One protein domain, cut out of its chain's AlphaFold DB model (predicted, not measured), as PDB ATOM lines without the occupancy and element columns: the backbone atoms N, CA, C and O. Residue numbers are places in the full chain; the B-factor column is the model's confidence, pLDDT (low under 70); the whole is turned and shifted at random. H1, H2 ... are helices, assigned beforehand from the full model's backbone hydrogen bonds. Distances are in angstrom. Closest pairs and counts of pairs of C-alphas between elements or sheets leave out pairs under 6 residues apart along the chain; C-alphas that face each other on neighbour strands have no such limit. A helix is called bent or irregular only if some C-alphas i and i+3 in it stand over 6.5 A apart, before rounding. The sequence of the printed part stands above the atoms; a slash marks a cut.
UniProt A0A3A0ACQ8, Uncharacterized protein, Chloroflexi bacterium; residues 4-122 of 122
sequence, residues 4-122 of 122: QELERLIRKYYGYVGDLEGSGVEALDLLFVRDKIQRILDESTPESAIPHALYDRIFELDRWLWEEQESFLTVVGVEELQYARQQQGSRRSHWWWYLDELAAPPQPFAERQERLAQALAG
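What this domain is: This is residues 4 to 122 of the 122 residues of an uncharacterized protein of Chloroflexi bacterium (UniProt A0A3A0ACQ8). The longest helix, H2, lies between its hairpin partner H1 on one side and the short helices H4, H5 and H6 on the other, while H3 runs alongside H1. A last helix, H7, reaches away from this body, and its residues 111 to 120 stick out with the tail 121 to 122. The printed part has 119 residues with seven named helices, H1 to H7 in order along the chain, and no named strand; the class is all helix. The whole is compact, with a radius of gyration of the C-alphas of 15.2 A and spans of 44 by 34 by 26 A.

Where its parts are: H2, residues 20 to 42, measures 26.5 A from first to last C-alpha; it has a kink of 83 degrees near residue 27 and is irregular, with C-alphas 22 and 25 9.2 A apart. H1, residues 4 to 18, measures 20.9 A and begins with C-alpha 4 at (94.785, 108.516, 108.157). H3, residues 52 to 67, measures 22.7 A and begins with C-alpha 52 at (108.569, 112.098, 106.901). H4 holds residues 69 to 76, H5 residues 78 to 87. H6, residues 95 to 101, is irregular, with C-alphas 96 and 99 7.3 A apart. H7, residues 109 to 120, measures 16.5 A and ends with C-alpha 120 at (123.788, 124.645, 118.069).

How they stand to each other: H2 is the hub, touching three helices. H1 and H2 form a helical hairpin and touch at a shallow tilt of 32 degrees, opposite ways; their closest C-alphas, of Tyr 16 and Leu 30, are 6.0 A apart. H1 touches H3 at a shallow tilt of 22 degrees, the same way, closest at the C-alphas of Val 17 and Leu 65, 5.8 A. H2 and H3 are near each other. With residues 20 to 28 alone H2 touches H4, closest at the C-alphas of Gly 24 and Val 75, 5.7 A. With residues 31 to 35 alone H2 touches H6, closest at the C-alphas of Leu 31 and Trp 96, 6.3 A. H5 is close to H2 but not clearly touching; the C-alphas of Leu 28 and Leu 81, their closest, are 7.5 A apart. H3 and H7 only just touch, with 3 pairs of C-alphas within 8 A, the closest those of Asp 56 and Phe 109, 7.3 A; they are about perpendicular at 84 degrees. The helix packing is part aligned, part crossed: of five touching pairs two are at a shallow tilt. In H1, H3, H4, H5 and H7 every O i to N i+4 pair is within hydrogen-bond range; in H2 11 of 19 are, and in H6 1 of 3, beside 2 of 4 O i to N i+3 pairs.

The domain as a whole: The two farthest C-alphas, of Gly 22 and Gly 122, are 48.6 A apart. The printed part has no cut and no long link. Residues 42 to 48 stand free, as do 111 to 122. The mean pLDDT of the printed part is 80.4; residues 25, 45 to 48, 93 and 101 to 122 are under 70.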
ATOM      1  N   GLN A   4      95.853 108.440 109.161       88.06
ATOM      2  CA  GLN A   4      94.785 108.516 108.157       88.06
ATOM      3  C   GLN A   4      94.023 109.848 108.188       88.06
ATOM      4  O   GLN A   4      93.621 110.363 107.144       88.06
ATOM      5  N   GLU A   5      93.805 110.416 109.375       90.31
ATOM      6  CA  GLU A   5      93.157 111.720 109.502       90.31
ATOM      7  C   GLU A   5      94.044 112.825 108.928       90.31
ATOM      8  O   GLU A   5      93.555 113.669 108.172       90.31
ATOM      9  N   LEU A   6      95.346 112.765 109.218       91.50
ATOM     10  CA  LEU A   6      96.333 113.678 108.655       91.50
ATOM     11  C   LEU A   6      96.369 113.585 107.126       91.50
ATOM     12  O   LEU A   6      96.255 114.603 106.452       91.50
ATOM     13  N   GLU A   7      96.432 112.378 106.562       93.25
ATOM     14  CA  GLU A   7      96.393 112.182 105.107       93.25
ATOM     15  C   GLU A   7      95.131 112.768 104.468       93.25
ATOM     16  O   GLU A   7      95.195 113.384 103.400       93.25
ATOM     17  N   ARG A   8      93.970 112.609 105.115       94.69
ATOM     18  CA  ARG A   8      92.712 113.187 104.631       94.69
ATOM     19  C   ARG A   8      92.756 114.714 104.643       94.69
ATOM     20  O   ARG A   8      92.267 115.336 103.702       94.69
ATOM     21  N   LEU A   9      93.316 115.312 105.692       94.88
ATOM     22  CA  LEU A   9      93.472 116.762 105.787       94.88
ATOM     23  C   LEU A   9      94.467 117.290 104.750       94.88
ATOM     24  O   LEU A   9      94.155 118.274 104.093       94.88
ATOM     25  N   ILE A  10      95.586 116.598 104.518       94.88
ATOM     26  CA  ILE A  10      96.553 116.943 103.462       94.88
ATOM     27  C   ILE A  10      95.882 116.929 102.085       94.88
ATOM     28  O   ILE A  10      96.067 117.855 101.304       94.88
ATOM     29  N   ARG A  11      95.049 115.923 101.783       94.94
ATOM     30  CA  ARG A  11      94.306 115.884 100.508       94.94
ATOM     31  C   ARG A  11      93.328 117.047 100.360       94.94
ATOM     32  O   ARG A  11      93.194 117.582  99.267       94.94
ATOM     33  N   LYS A  12      92.639 117.431 101.440       94.25
ATOM     34  CA  LYS A  12      91.775 118.620 101.429       94.25
ATOM     35  C   LYS A  12      92.585 119.886 101.197       94.25
ATOM     36  O   LYS A  12      92.186 120.710 100.389       94.25
ATOM     37  N   TYR A  13      93.719 120.007 101.880       94.19
ATOM     38  CA  TYR A  13      94.604 121.150 101.740       94.19
ATOM     39  C   TYR A  13      95.115 121.286 100.303       94.19
ATOM     40  O   TYR A  13      94.995 122.356  99.722       94.19
ATOM     41  N   TYR A  14      95.545 120.178  99.692       94.38
ATOM     42  CA  TYR A  14      95.879 120.120  98.268       94.38
ATOM     43  C   TYR A  14      94.728 120.597  97.376       94.38
ATOM     44  O   TYR A  14      94.961 121.362  96.452       94.38
ATOM     45  N   GLY A  15      93.492 120.164  97.653       92.75
ATOM     46  CA  GLY A  15      92.319 120.580  96.882       92.75
ATOM     47  C   GLY A  15      92.097 122.092  96.903       92.75
ATOM     48  O   GLY A  15      91.877 122.673  95.850       92.75
ATOM     49  N   TYR A  16      92.222 122.726  98.072       91.81
ATOM     50  CA  TYR A  16      92.088 124.180  98.179       91.81
ATOM     51  C   TYR A  16      93.242 124.923  97.501       91.81
ATOM     52  O   TYR A  16      92.997 125.850  96.741       91.81
ATOM     53  N   VAL A  17      94.494 124.519  97.751       89.38
ATOM     54  CA  VAL A  17      95.671 125.186  97.164       89.38
ATOM     55  C   VAL A  17      95.682 125.042  95.638       89.38
ATOM     56  O   VAL A  17      96.020 125.987  94.936       89.38
ATOM     57  N   GLY A  18      95.280 123.879  95.119       88.94
ATOM     58  CA  GLY A  18      95.258 123.607  93.684       88.94
ATOM     59  C   GLY A  18      94.089 124.225  92.917       88.94
ATOM     60  O   GLY A  18      94.116 124.190  91.689       88.94
ATOM     61  N   ASP A  19      93.080 124.764  93.606       89.06
ATOM     62  CA  ASP A  19      91.917 125.416  92.992       89.06
ATOM     63  C   ASP A  19      91.397 126.570  93.867       89.06
ATOM     64  O   ASP A  19      90.262 126.570  94.353       89.06
ATOM     65  N   LEU A  20      92.261 127.559  94.113       84.75
ATOM     66  CA  LEU A  20      91.921 128.720  94.942       84.75
ATOM     67  C   LEU A  20      90.770 129.535  94.342       84.75
ATOM     68  O   LEU A  20      89.830 129.881  95.053       84.75
ATOM     69  N   GLU A  21      90.810 129.803  93.035       79.56
ATOM     70  CA  GLU A  21      89.767 130.576  92.349       79.56
ATOM     71  C   GLU A  21      88.417 129.847  92.339       79.56
ATOM     72  O   GLU A  21      87.384 130.476  92.581       79.56
ATOM     73  N   GLY A  22      88.409 128.524  92.126       78.50
ATOM     74  CA  GLY A  22      87.196 127.709  92.193       78.50
ATOM     75  C   GLY A  22      86.632 127.570  93.608       78.50
ATOM     76  O   GLY A  22      85.422 127.416  93.772       78.50
ATOM     77  N   SER A  23      87.485 127.690  94.631       76.94
ATOM     78  CA  SER A  23      87.082 127.640  96.043       76.94
ATOM     79  C   SER A  23      86.379 128.919  96.511       76.94
ATOM     80  O   SER A  23      85.541 128.871  97.414       76.94
ATOM     81  N   GLY A  24      86.686 130.075  95.911       76.69
ATOM     82  CA  GLY A  24      86.037 131.345  96.245       76.69
ATOM     83  C   GLY A  24      86.093 131.661  97.747       76.69
ATOM     84  O   GLY A  24      87.137 131.571  98.385       76.69
ATOM     85  N   VAL A  25      84.940 131.968  98.345       66.56
ATOM     86  CA  VAL A  25      84.812 132.253  99.790       66.56
ATOM     87  C   VAL A  25      85.219 131.075 100.688       66.56
ATOM     88  O   VAL A  25      85.609 131.292 101.834       66.56
ATOM     89  N   GLU A  26      85.182 129.835 100.185       81.00
ATOM     90  CA  GLU A  26      85.651 128.652 100.921       81.00
ATOM     91  C   GLU A  26      87.183 128.563 100.964       81.00
ATOM     92  O   GLU A  26      87.727 127.756 101.713       81.00
ATOM     93  N   ALA A  27      87.916 129.420 100.242       82.00
ATOM     94  CA  ALA A  27      89.369 129.501 100.370       82.00
ATOM     95  C   ALA A  27      89.802 129.850 101.807       82.00
ATOM     96  O   ALA A  27      90.889 129.472 102.222       82.00
ATOM     97  N   LEU A  28      88.947 130.480 102.622       85.56
ATOM     98  CA  LEU A  28      89.203 130.671 104.056       85.56
ATOM     99  C   LEU A  28      89.263 129.342 104.835       85.56
ATOM    100  O   LEU A  28      90.050 129.226 105.778       85.56
ATOM    101  N   ASP A  29      88.506 128.319 104.417       88.00
ATOM    102  CA  ASP A  29      88.503 126.990 105.047       88.00
ATOM    103  C   ASP A  29      89.863 126.295 104.954       88.00
ATOM    104  O   ASP A  29      90.207 125.488 105.828       88.00
ATOM    105  N   LEU A  30      90.680 126.654 103.960       90.25
ATOM    106  CA  LEU A  30      92.071 126.228 103.851       90.25
ATOM    107  C   LEU A  30      92.842 126.505 105.146       90.25
ATOM    108  O   LEU A  30      93.547 125.619 105.636       90.25
ATOM    109  N   LEU A  31      92.694 127.701 105.727       88.62
ATOM    110  CA  LEU A  31      93.432 128.094 106.933       88.62
ATOM    111  C   LEU A  31      93.030 127.222 108.126       88.62
ATOM    112  O   LEU A  31      93.886 126.739 108.868       88.62
ATOM    113  N   PHE A  32      91.739 126.918 108.256       89.69
ATOM    114  CA  PHE A  32      91.236 126.012 109.288       89.69
ATOM    115  C   PHE A  32      91.692 124.563 109.077       89.69
ATOM    116  O   PHE A  32      91.946 123.838 110.044       89.69
ATOM    117  N   VAL A  33      91.779 124.102 107.826       92.62
ATOM    118  CA  VAL A  33      92.345 122.783 107.514       92.62
ATOM    119  C   VAL A  33      93.813 122.739 107.918       92.62
ATOM    120  O   VAL A  33      94.236 121.766 108.548       92.62
ATOM    121  N   ARG A  34      94.575 123.794 107.626       91.00
ATOM    122  CA  ARG A  34      95.997 123.854 107.956       91.00
ATOM    123  C   ARG A  34      96.265 123.963 109.459       91.00
ATOM    124  O   ARG A  34      97.221 123.345 109.930       91.00
ATOM    125  N   ASP A  35      95.386 124.608 110.224       89.25
ATOM    126  CA  ASP A  35      95.421 124.575 111.694       89.25
ATOM    127  C   ASP A  35      95.203 123.167 112.245       89.25
ATOM    128  O   ASP A  35      95.907 122.729 113.154       89.25
ATOM    129  N   LYS A  36      94.242 122.419 111.687       90.94
ATOM    130  CA  LYS A  36      93.997 121.029 112.102       90.94
ATOM    131  C   LYS A  36      95.196 120.139 111.801       90.94
ATOM    132  O   LYS A  36      95.535 119.295 112.624       90.94
ATOM    133  N   ILE A  37      95.845 120.346 110.652       91.25
ATOM    134  CA  ILE A  37      97.115 119.689 110.325       91.25
ATOM    135  C   ILE A  37      98.157 120.041 111.388       91.25
ATOM    136  O   ILE A  37      98.705 119.127 111.996       91.25
ATOM    137  N   GLN A  38      98.380 121.333 111.663       87.50
ATOM    138  CA  GLN A  38      99.384 121.778 112.637       87.50
ATOM    139  C   GLN A  38      99.146 121.167 114.016       87.50
ATOM    140  O   GLN A  38     100.067 120.633 114.619       87.50
ATOM    141  N   ARG A  39      97.893 121.159 114.474       87.69
ATOM    142  CA  ARG A  39      97.506 120.560 115.747       87.69
ATOM    143  C   ARG A  39      97.851 119.073 115.825       87.69
ATOM    144  O   ARG A  39      98.355 118.629 116.847       87.69
ATOM    145  N   ILE A  40      97.611 118.309 114.759       88.75
ATOM    146  CA  ILE A  40      97.977 116.884 114.718       88.75
ATOM    147  C   ILE A  40      99.499 116.708 114.757       88.75
ATOM    148  O   ILE A  40      99.975 115.777 115.404       88.75
ATOM    149  N   LEU A  41     100.257 117.581 114.084       85.50
ATOM    150  CA  LEU A  41     101.722 117.555 114.140       85.50
ATOM    151  C   LEU A  41     102.229 117.863 115.558       85.50
ATOM    152  O   LEU A  41     103.074 117.133 116.068       85.50
ATOM    153  N   ASP A  42     101.683 118.890 116.210       83.88
ATOM    154  CA  ASP A  42     102.086 119.316 117.557       83.88
ATOM    155  C   ASP A  42     101.709 118.287 118.635       83.88
ATOM    156  O   ASP A  42     102.436 118.098 119.609       83.88
ATOM    157  N   GLU A  43     100.576 117.600 118.465       85.12
ATOM    158  CA  GLU A  43     100.121 116.522 119.352       85.12
ATOM    159  C   GLU A  43     100.819 115.177 119.061       85.12
ATOM    160  O   GLU A  43     100.603 114.200 119.786       85.12
ATOM    161  N   SER A  44     101.645 115.092 118.011       79.81
ATOM    162  CA  SER A  44     102.337 113.853 117.660       79.81
ATOM    163  C   SER A  44     103.472 113.546 118.642       79.81
ATOM    164  O   SER A  44     104.395 114.331 118.853       79.81
ATOM    165  N   THR A  45     103.394 112.376 119.276       69.94
ATOM    166  CA  THR A  45     104.447 111.861 120.158       69.94
ATOM    167  C   THR A  45     105.442 111.003 119.369       69.94
ATOM    168  O   THR A  45     105.109 110.530 118.277       69.94
ATOM    169  N   PRO A  46     106.639 110.713 119.917       65.00
ATOM    170  CA  PRO A  46     107.579 109.776 119.301       65.00
ATOM    171  C   PRO A  46     106.971 108.394 119.000       65.00
ATOM    172  O   PRO A  46     107.364 107.766 118.019       65.00
ATOM    173  N   GLU A  47     105.992 107.920 119.786       55.84
ATOM    174  CA  GLU A  47     105.307 106.643 119.519       55.84
ATOM    175  C   GLU A  47     104.291 106.718 118.364       55.84
ATOM    176  O   GLU A  47     103.916 105.691 117.800       55.84
ATOM    177  N   SER A  48     103.859 107.925 117.988       62.88
ATOM    178  CA  SER A  48     102.864 108.195 116.937       62.88
ATOM    179  C   SER A  48     103.513 108.544 115.594       62.88
ATOM    180  O   SER A  48     102.904 109.254 114.793       62.88
ATOM    181  N   ALA A  49     104.753 108.084 115.379       71.31
ATOM    182  CA  ALA A  49     105.666 108.521 114.326       71.31
ATOM    183  C   ALA A  49     104.959 108.829 112.994       71.31
ATOM    184  O   ALA A  49     104.571 107.935 112.235       71.31
ATOM    185  N   ILE A  50     104.801 110.123 112.714       80.12
ATOM    186  CA  ILE A  50     104.271 110.603 111.443       80.12
ATOM    187  C   ILE A  50     105.352 110.371 110.379       80.12
ATOM    188  O   ILE A  50     106.496 110.789 110.577       80.12
ATOM    189  N   PRO A  51     105.031 109.718 109.247       85.31
ATOM    190  CA  PRO A  51     105.996 109.519 108.174       85.31
ATOM    191  C   PRO A  51     106.562 110.848 107.657       85.31
ATOM    192  O   PRO A  51     105.800 111.763 107.353       85.31
ATOM    193  N   HIS A  52     107.884 110.922 107.465       83.50
ATOM    194  CA  HIS A  52     108.569 112.098 106.901       83.50
ATOM    195  C   HIS A  52     107.953 112.554 105.567       83.50
ATOM    196  O   HIS A  52     107.726 113.739 105.370       83.50
ATOM    197  N   ALA A  53     107.531 111.610 104.721       86.56
ATOM    198  CA  ALA A  53     106.863 111.913 103.455       86.56
ATOM    199  C   ALA A  53     105.563 112.734 103.603       86.56
ATOM    200  O   ALA A  53     105.158 113.420 102.666       86.56
ATOM    201  N   LEU A  54     104.874 112.664 104.750       89.12
ATOM    202  CA  LEU A  54     103.705 113.514 105.003       89.12
ATOM    203  C   LEU A  54     104.117 114.939 105.374       89.12
ATOM    204  O   LEU A  54     103.443 115.874 104.950       89.12
ATOM    205  N   TYR A  55     105.224 115.111 106.101       86.44
ATOM    206  CA  TYR A  55     105.800 116.432 106.354       86.44
ATOM    207  C   TYR A  55     106.231 117.103 105.053       86.44
ATOM    208  O   TYR A  55     105.888 118.263 104.839       86.44
ATOM    209  N   ASP A  56     106.900 116.362 104.168       86.62
ATOM    210  CA  ASP A  56     107.338 116.880 102.869       86.62
ATOM    211  C   ASP A  56     106.146 117.348 102.025       86.62
ATOM    212  O   ASP A  56     106.164 118.444 101.477       86.62
ATOM    213  N   ARG A  57     105.046 116.584 102.008       91.44
ATOM    214  CA  ARG A  57     103.818 116.989 101.303       91.44
ATOM    215  C   ARG A  57     103.165 118.236 101.885       91.44
ATOM    216  O   ARG A  57     102.695 119.082 101.133       91.44
ATOM    217  N   ILE A  58     103.085 118.347 103.213       90.75
ATOM    218  CA  ILE A  58     102.546 119.555 103.860       90.75
ATOM    219  C   ILE A  58     103.408 120.757 103.482       90.75
ATOM    220  O   ILE A  58     102.887 121.811 103.141       90.75
ATOM    221  N   PHE A  59     104.721 120.566 103.496       86.88
ATOM    222  CA  PHE A  59     105.682 121.590 103.144       86.88
ATOM    223  C   PHE A  59     105.564 122.047 101.682       86.88
ATOM    224  O   PHE A  59     105.557 123.247 101.411       86.88
ATOM    225  N   GLU A  60     105.438 121.115 100.739       91.00
ATOM    226  CA  GLU A  60     105.207 121.423  99.323       91.00
ATOM    227  C   GLU A  60     103.932 122.254  99.131       91.00
ATOM    228  O   GLU A  60     103.939 123.233  98.389       91.00
ATOM    229  N   LEU A  61     102.859 121.914  99.849       92.19
ATOM    230  CA  LEU A  61     101.606 122.668  99.819       92.19
ATOM    231  C   LEU A  61     101.738 124.060 100.438       92.19
ATOM    232  O   LEU A  61     101.230 125.025  99.879       92.19
ATOM    233  N   ASP A  62     102.447 124.179 101.561       90.44
ATOM    234  CA  ASP A  62     102.730 125.462 102.209       90.44
ATOM    235  C   ASP A  62     103.566 126.382 101.308       90.44
ATOM    236  O   ASP A  62     103.404 127.605 101.333       90.44
ATOM    237  N   ARG A  63     104.467 125.800 100.508       88.50
ATOM    238  CA  ARG A  63     105.237 126.526  99.500       88.50
ATOM    239  C   ARG A  63     104.359 126.953  98.332       88.50
ATOM    240  O   ARG A  63     104.439 128.107  97.931       88.50
ATOM    241  N   TRP A  64     103.531 126.056  97.809       90.88
ATOM    242  CA  TRP A  64     102.640 126.384  96.700       90.88
ATOM    243  C   TRP A  64     101.643 127.482  97.093       90.88
ATOM    244  O   TRP A  64     101.498 128.464  96.376       90.88
ATOM    245  N   LEU A  65     101.051 127.406  98.288       89.56
ATOM    246  CA  LEU A  65     100.202 128.480  98.808       89.56
ATOM    247  C   LEU A  65     100.947 129.818  98.920       89.56
ATOM    248  O   LEU A  65     100.361 130.862  98.659       89.56
ATOM    249  N   TRP A  66     102.220 129.799  99.327       87.94
ATOM    250  CA  TRP A  66     103.039 131.011  99.379       87.94
ATOM    251  C   TRP A  66     103.292 131.592  97.981       87.94
ATOM    252  O   TRP A  66     103.192 132.801  97.797       87.94
ATOM    253  N   GLU A  67     103.571 130.743  96.988       88.31
ATOM    254  CA  GLU A  67     103.707 131.165  95.587       88.31
ATOM    255  C   GLU A  67     102.389 131.772  95.056       88.31
ATOM    256  O   GLU A  67     102.421 132.746  94.310       88.31
ATOM    257  N   GLU A  68     101.240 131.277  95.528       88.62
ATOM    258  CA  GLU A  68      99.886 131.746  95.185       88.62
ATOM    259  C   GLU A  68      99.301 132.779  96.171       88.62
ATOM    260  O   GLU A  68      98.093 133.028  96.187       88.62
ATOM    261  N   GLN A  69     100.127 133.399  97.021       86.56
ATOM    262  CA  GLN A  69      99.635 134.263  98.103       86.56
ATOM    263  C   GLN A  69      98.783 135.443  97.603       86.56
ATOM    264  O   GLN A  69      97.801 135.813  98.244       86.56
ATOM    265  N   GLU A  70      99.130 136.029  96.452       86.12
ATOM    266  CA  GLU A  70      98.385 137.153  95.872       86.12
ATOM    267  C   GLU A  70      97.008 136.701  95.373       86.12
ATOM    268  O   GLU A  70      96.005 137.376  95.632       86.12
ATOM    269  N   SER A  71      96.943 135.531  94.731       87.88
ATOM    270  CA  SER A  71      95.701 134.877  94.308       87.88
ATOM    271  C   SER A  71      94.811 134.598  95.520       87.88
ATOM    272  O   SER A  71      93.640 134.977  95.538       87.88
ATOM    273  N   PHE A  72      95.380 134.021  96.584       87.88
ATOM    274  CA  PHE A  72      94.670 133.754  97.834       87.88
ATOM    275  C   PHE A  72      94.085 135.031  98.455       87.88
ATOM    276  O   PHE A  72      92.899 135.068  98.781       87.88
ATOM    277  N   LEU A  73      94.888 136.093  98.589       86.12
ATOM    278  CA  LEU A  73      94.438 137.369  99.159       86.12
ATOM    279  C   LEU A  73      93.361 138.041  98.301       86.12
ATOM    280  O   LEU A  73      92.450 138.667  98.844       86.12
ATOM    281  N   THR A  74      93.445 137.891  96.978       87.88
ATOM    282  CA  THR A  74      92.443 138.407  96.036       87.88
ATOM    283  C   THR A  74      91.117 137.663  96.169       87.88
ATOM    284  O   THR A  74      90.065 138.298  96.200       87.88
ATOM    285  N   VAL A  75      91.159 136.333  96.272       87.00
ATOM    286  CA  VAL A  75      89.965 135.485  96.389       87.00
ATOM    287  C   VAL A  75      89.283 135.652  97.744       87.00
ATOM    288  O   VAL A  75      88.064 135.799  97.806       87.00
ATOM    289  N   VAL A  76      90.060 135.618  98.828       84.62
ATOM    290  CA  VAL A  76      89.522 135.705 100.191       84.62
ATOM    291  C   VAL A  76      89.066 137.120 100.519       84.62
ATOM    292  O   VAL A  76      88.057 137.279 101.195       84.62
ATOM    293  N   GLY A  77      89.790 138.133 100.044       85.56
ATOM    294  CA  GLY A  77      89.591 139.516 100.450       85.56
ATOM    295  C   GLY A  77      90.364 139.852 101.728       85.56
ATOM    296  O   GLY A  77      90.396 139.106 102.711       85.56
ATOM    297  N   VAL A  78      91.020 141.015 101.723       81.56
ATOM    298  CA  VAL A  78      91.835 141.476 102.859       81.56
ATOM    299  C   VAL A  78      90.969 141.747 104.094       81.56
ATOM    300  O   VAL A  78      91.397 141.469 105.216       81.56
ATOM    301  N   GLU A  79      89.757 142.273 103.910       82.44
ATOM    302  CA  GLU A  79      88.843 142.605 105.010       82.44
ATOM    303  C   GLU A  79      88.275 141.344 105.669       82.44
ATOM    304  O   GLU A  79      88.313 141.216 106.896       82.44
ATOM    305  N   GLU A  80      87.834 140.373 104.874       84.31
ATOM    306  CA  GLU A  80      87.348 139.071 105.329       84.31
ATOM    307  C   GLU A  80      88.430 138.311 106.099       84.31
ATOM    308  O   GLU A  80      88.168 137.786 107.186       84.31
ATOM    309  N   LEU A  81      89.667 138.303 105.592       85.06
ATOM    310  CA  LEU A  81      90.793 137.674 106.276       85.06
ATOM    311  C   LEU A  81      91.097 138.356 107.618       85.06
ATOM    312  O   LEU A  81      91.305 137.681 108.630       85.06
ATOM    313  N   GLN A  82      91.084 139.693 107.666       83.69
ATOM    314  CA  GLN A  82      91.252 140.438 108.917       83.69
ATOM    315  C   GLN A  82      90.131 140.139 109.914       83.69
ATOM    316  O   GLN A  82      90.404 139.913 111.096       83.69
ATOM    317  N   TYR A  83      88.882 140.107 109.451       85.75
ATOM    318  CA  TYR A  83      87.729 139.801 110.286       85.75
ATOM    319  C   TYR A  83      87.817 138.389 110.867       85.75
ATOM    320  O   TYR A  83      87.655 138.188 112.074       85.75
ATOM    321  N   ALA A  84      88.161 137.410 110.032       84.44
ATOM    322  CA  ALA A  84      88.306 136.028 110.451       84.44
ATOM    323  C   ALA A  84      89.447 135.865 111.481       84.44
ATOM    324  O   ALA A  84      89.275 135.175 112.490       84.44
ATOM    325  N   ARG A  85      90.581 136.565 111.307       86.19
ATOM    326  CA  ARG A  85      91.686 136.592 112.292       86.19
ATOM    327  C   ARG A  85      91.252 137.146 113.644       86.19
ATOM    328  O   ARG A  85      91.638 136.599 114.680       86.19
ATOM    329  N   GLN A  86      90.463 138.223 113.641       84.94
ATOM    330  CA  GLN A  86      89.933 138.826 114.865       84.94
ATOM    331  C   GLN A  86      88.971 137.877 115.581       84.94
ATOM    332  O   GLN A  86      89.097 137.697 116.791       84.94
ATOM    333  N   GLN A  87      88.066 137.224 114.845       84.56
ATOM    334  CA  GLN A  87      87.142 136.246 115.422       84.56
ATOM    335  C   GLN A  87      87.863 135.057 116.064       84.56
ATOM    336  O   GLN A  87      87.481 134.620 117.148       84.56
ATOM    337  N   GLN A  88      88.921 134.548 115.428       80.06
ATOM    338  CA  GLN A  88      89.740 133.470 115.990       80.06
ATOM    339  C   GLN A  88      90.643 133.925 117.146       80.06
ATOM    340  O   GLN A  88      91.243 133.089 117.820       80.06
ATOM    341  N   GLY A  89      90.789 135.233 117.387       79.75
ATOM    342  CA  GLY A  89      91.779 135.749 118.336       79.75
ATOM    343  C   GLY A  89      93.208 135.343 117.954       79.75
ATOM    344  O   GLY A  89      94.049 135.100 118.824       79.75
ATOM    345  N   SER A  90      93.472 135.220 116.650       73.38
ATOM    346  CA  SER A  90      94.703 134.640 116.123       73.38
ATOM    347  C   SER A  90      95.897 135.566 116.377       73.38
ATOM    348  O   SER A  90      95.962 136.685 115.863       73.38
ATOM    349  N   ARG A  91      96.863 135.106 117.184       76.06
ATOM    350  CA  ARG A  91      98.118 135.835 117.451       76.06
ATOM    351  C   ARG A  91      98.973 135.901 116.183       76.06
ATOM    352  O   ARG A  91      98.919 134.985 115.378       76.06
ATOM    353  N   ARG A  92      99.844 136.909 116.051       71.19
ATOM    354  CA  ARG A  92     100.750 137.030 114.885       71.19
ATOM    355  C   ARG A  92     101.657 135.820 114.646       71.19
ATOM    356  O   ARG A  92     101.993 135.526 113.517       71.19
ATOM    357  N   SER A  93     101.979 135.062 115.691       64.50
ATOM    358  CA  SER A  93     102.744 133.814 115.572       64.50
ATOM    359  C   SER A  93     101.952 132.642 114.971       64.50
ATOM    360  O   SER A  93     102.461 131.527 114.925       64.50
ATOM    361  N   HIS A  94     100.681 132.840 114.625       74.56
ATOM    362  CA  HIS A  94      99.783 131.796 114.152       74.56
ATOM    363  C   HIS A  94      99.839 131.659 112.632       74.56
ATOM    364  O   HIS A  94     100.059 132.638 111.922       74.56
ATOM    365  N   TRP A  95      99.529 130.463 112.127       73.81
ATOM    366  CA  TRP A  95      99.576 130.150 110.696       73.81
ATOM    367  C   TRP A  95      98.747 131.101 109.822       73.81
ATOM    368  O   TRP A  95      99.061 131.357 108.670       73.81
ATOM    369  N   TRP A  96      97.706 131.705 110.376       79.31
ATOM    370  CA  TRP A  96      96.850 132.640 109.651       79.31
ATOM    371  C   TRP A  96      97.553 133.927 109.220       79.31
ATOM    372  O   TRP A  96      97.041 134.622 108.348       79.31
ATOM    373  N   TRP A  97      98.693 134.243 109.830       78.56
ATOM    374  CA  TRP A  97      99.554 135.378 109.501       78.56
ATOM    375  C   TRP A  97     100.765 134.968 108.656       78.56
ATOM    376  O   TRP A  97     101.544 135.819 108.241       78.56
ATOM    377  N   TYR A  98     100.913 133.669 108.374       73.19
ATOM    378  CA  TYR A  98     102.042 133.096 107.645       73.19
ATOM    379  C   TYR A  98     102.285 133.789 106.299       73.19
ATOM    380  O   TYR A  98     103.424 134.099 105.978       73.19
ATOM    381  N   LEU A  99     101.226 134.109 105.551       73.88
ATOM    382  CA  LEU A  99     101.351 134.769 104.247       73.88
ATOM    383  C   LEU A  99     101.726 136.257 104.337       73.88
ATOM    384  O   LEU A  99     102.249 136.796 103.370       73.88
ATOM    385  N   ASP A 100     101.517 136.927 105.475       72.12
ATOM    386  CA  ASP A 100     101.880 138.348 105.610       72.12
ATOM    387  C   ASP A 100     103.346 138.554 106.004       72.12
ATOM    388  O   ASP A 100     103.935 139.590 105.698       72.12
ATOM    389  N   GLU A 101     103.927 137.611 106.754       66.12
ATOM    390  CA  GLU A 101     105.239 137.792 107.391       66.12
ATOM    391  C   GLU A 101     106.398 137.158 106.602       66.12
ATOM    392  O   GLU A 101     107.570 137.345 106.949       66.12
ATOM    393  N   LEU A 102     106.114 136.426 105.521       60.56
ATOM    394  CA  LEU A 102     107.146 135.751 104.738       60.56
ATOM    395  C   LEU A 102     107.771 136.657 103.681       60.56
ATOM    396  O   LEU A 102     107.247 136.842 102.588       60.56
ATOM    397  N   ALA A 103     108.991 137.107 103.968       58.00
ATOM    398  CA  ALA A 103     109.886 137.675 102.962       58.00
ATOM    399  C   ALA A 103     110.495 136.613 102.015       58.00
ATOM    400  O   ALA A 103     111.108 136.965 101.010       58.00
ATOM    401  N   ALA A 104     110.382 135.322 102.352       58.00
ATOM    402  CA  ALA A 104     110.977 134.203 101.624       58.00
ATOM    403  C   ALA A 104     110.103 132.941 101.763       58.00
ATOM    404  O   ALA A 104     109.399 132.822 102.767       58.00
ATOM    405  N   PRO A 105     110.169 131.984 100.818       64.25
ATOM    406  CA  PRO A 105     109.381 130.758 100.881       64.25
ATOM    407  C   PRO A 105     109.722 129.924 102.124       64.25
ATOM    408  O   PRO A 105     110.839 130.019 102.658       64.25
ATOM    409  N   PRO A 106     108.798 129.058 102.573       67.56
ATOM    410  CA  PRO A 106     109.092 128.126 103.650       67.56
ATOM    411  C   PRO A 106     110.286 127.241 103.279       67.56
ATOM    412  O   PRO A 106     110.558 126.970 102.112       67.56
ATOM    413  N   GLN A 107     111.009 126.788 104.300       64.56
ATOM    414  CA  GLN A 107     112.197 125.939 104.184       64.56
ATOM    415  C   GLN A 107     111.890 124.472 104.533       64.56
ATOM    416  O   GLN A 107     111.224 124.261 105.557       64.56
ATOM    417  N   PRO A 108     112.360 123.482 103.744       68.19
ATOM    418  CA  PRO A 108     112.102 122.065 103.992       68.19
ATOM    419  C   PRO A 108     112.531 121.641 105.396       68.19
ATOM    420  O   PRO A 108     113.467 122.202 105.974       68.19
ATOM    421  N   PHE A 109     111.888 120.606 105.940       59.84
ATOM    422  CA  PHE A 109     112.194 120.115 107.287       59.84
ATOM    423  C   PHE A 109     113.668 119.703 107.441       59.84
ATOM    424  O   PHE A 109     114.298 120.054 108.440       59.84
ATOM    425  N   ALA A 110     114.236 119.044 106.425       61.56
ATOM    426  CA  ALA A 110     115.643 118.650 106.396       61.56
ATOM    427  C   ALA A 110     116.591 119.861 106.495       61.56
ATOM    428  O   ALA A 110     117.468 119.884 107.356       61.56
ATOM    429  N   GLU A 111     116.360 120.908 105.698       61.97
ATOM    430  CA  GLU A 111     117.175 122.133 105.728       61.97
ATOM    431  C   GLU A 111     117.022 122.891 107.056       61.97
ATOM    432  O   GLU A 111     117.986 123.449 107.586       61.97
ATOM    433  N   ARG A 112     115.815 122.884 107.641       60.06
ATOM    434  CA  ARG A 112     115.563 123.493 108.954       60.06
ATOM    435  C   ARG A 112     116.319 122.758 110.066       60.06
ATOM    436  O   ARG A 112     116.907 123.417 110.922       60.06
ATOM    437  N   GLN A 113     116.327 121.425 110.054       62.16
ATOM    438  CA  GLN A 113     117.093 120.625 111.015       62.16
ATOM    439  C   GLN A 113     118.597 120.824 110.855       62.16
ATOM    440  O   GLN A 113     119.297 120.966 111.854       62.16
ATOM    441  N   GLU A 114     119.091 120.887 109.621       62.56
ATOM    442  CA  GLU A 114     120.515 121.062 109.343       62.56
ATOM    443  C   GLU A 114     121.016 122.437 109.806       62.56
ATOM    444  O   GLU A 114     122.055 122.531 110.460       62.56
ATOM    445  N   ARG A 115     120.233 123.504 109.596       62.53
ATOM    446  CA  ARG A 115     120.547 124.838 110.137       62.53
ATOM    447  C   ARG A 115     120.493 124.900 111.657       62.53
ATOM    448  O   ARG A 115     121.344 125.548 112.259       62.53
ATOM    449  N   LEU A 116     119.510 124.256 112.286       61.81
ATOM    450  CA  LEU A 116     119.423 124.199 113.749       61.81
ATOM    451  C   LEU A 116     120.598 123.417 114.340       61.81
ATOM    452  O   LEU A 116     121.190 123.859 115.321       61.81
ATOM    453  N   ALA A 117     120.978 122.304 113.715       65.38
ATOM    454  CA  ALA A 117     122.161 121.541 114.088       65.38
ATOM    455  C   ALA A 117     123.446 122.371 113.935       65.38
ATOM    456  O   ALA A 117     124.275 122.368 114.839       65.38
ATOM    457  N   GLN A 118     123.593 123.127 112.842       66.31
ATOM    458  CA  GLN A 118     124.740 124.019 112.631       66.31
ATOM    459  C   GLN A 118     124.780 125.179 113.637       66.31
ATOM    460  O   GLN A 118     125.851 125.508 114.136       66.31
ATOM    461  N   ALA A 119     123.632 125.772 113.973       64.06
ATOM    462  CA  ALA A 119     123.540 126.880 114.927       64.06
ATOM    463  C   ALA A 119     123.787 126.461 116.386       64.06
ATOM    464  O   ALA A 119     124.204 127.286 117.189       64.06
ATOM    465  N   LEU A 120     123.521 125.199 116.737       61.53
ATOM    466  CA  LEU A 120     123.788 124.645 118.069       61.53
ATOM    467  C   LEU A 120     125.206 124.064 118.207       61.53
ATOM    468  O   LEU A 120     125.633 123.764 119.320       61.53
ATOM    469  N   ALA A 121     125.916 123.870 117.092       64.75
ATOM    470  CA  ALA A 121     127.267 123.311 117.048       64.75
ATOM    471  C   ALA A 121     128.387 124.372 116.982       64.75
ATOM    472  O   ALA A 121     129.560 123.995 116.977       64.75
ATOM    473  N   GLY A 122     128.041 125.662 116.915       49.97
ATOM    474  CA  GLY A 122     128.971 126.800 116.942       49.97
ATOM    475  C   GLY A 122     128.831 127.621 118.214       49.97
ATOM    476  O   GLY A 122     129.869 128.157 118.660       49.97
TER     477      GLY A 122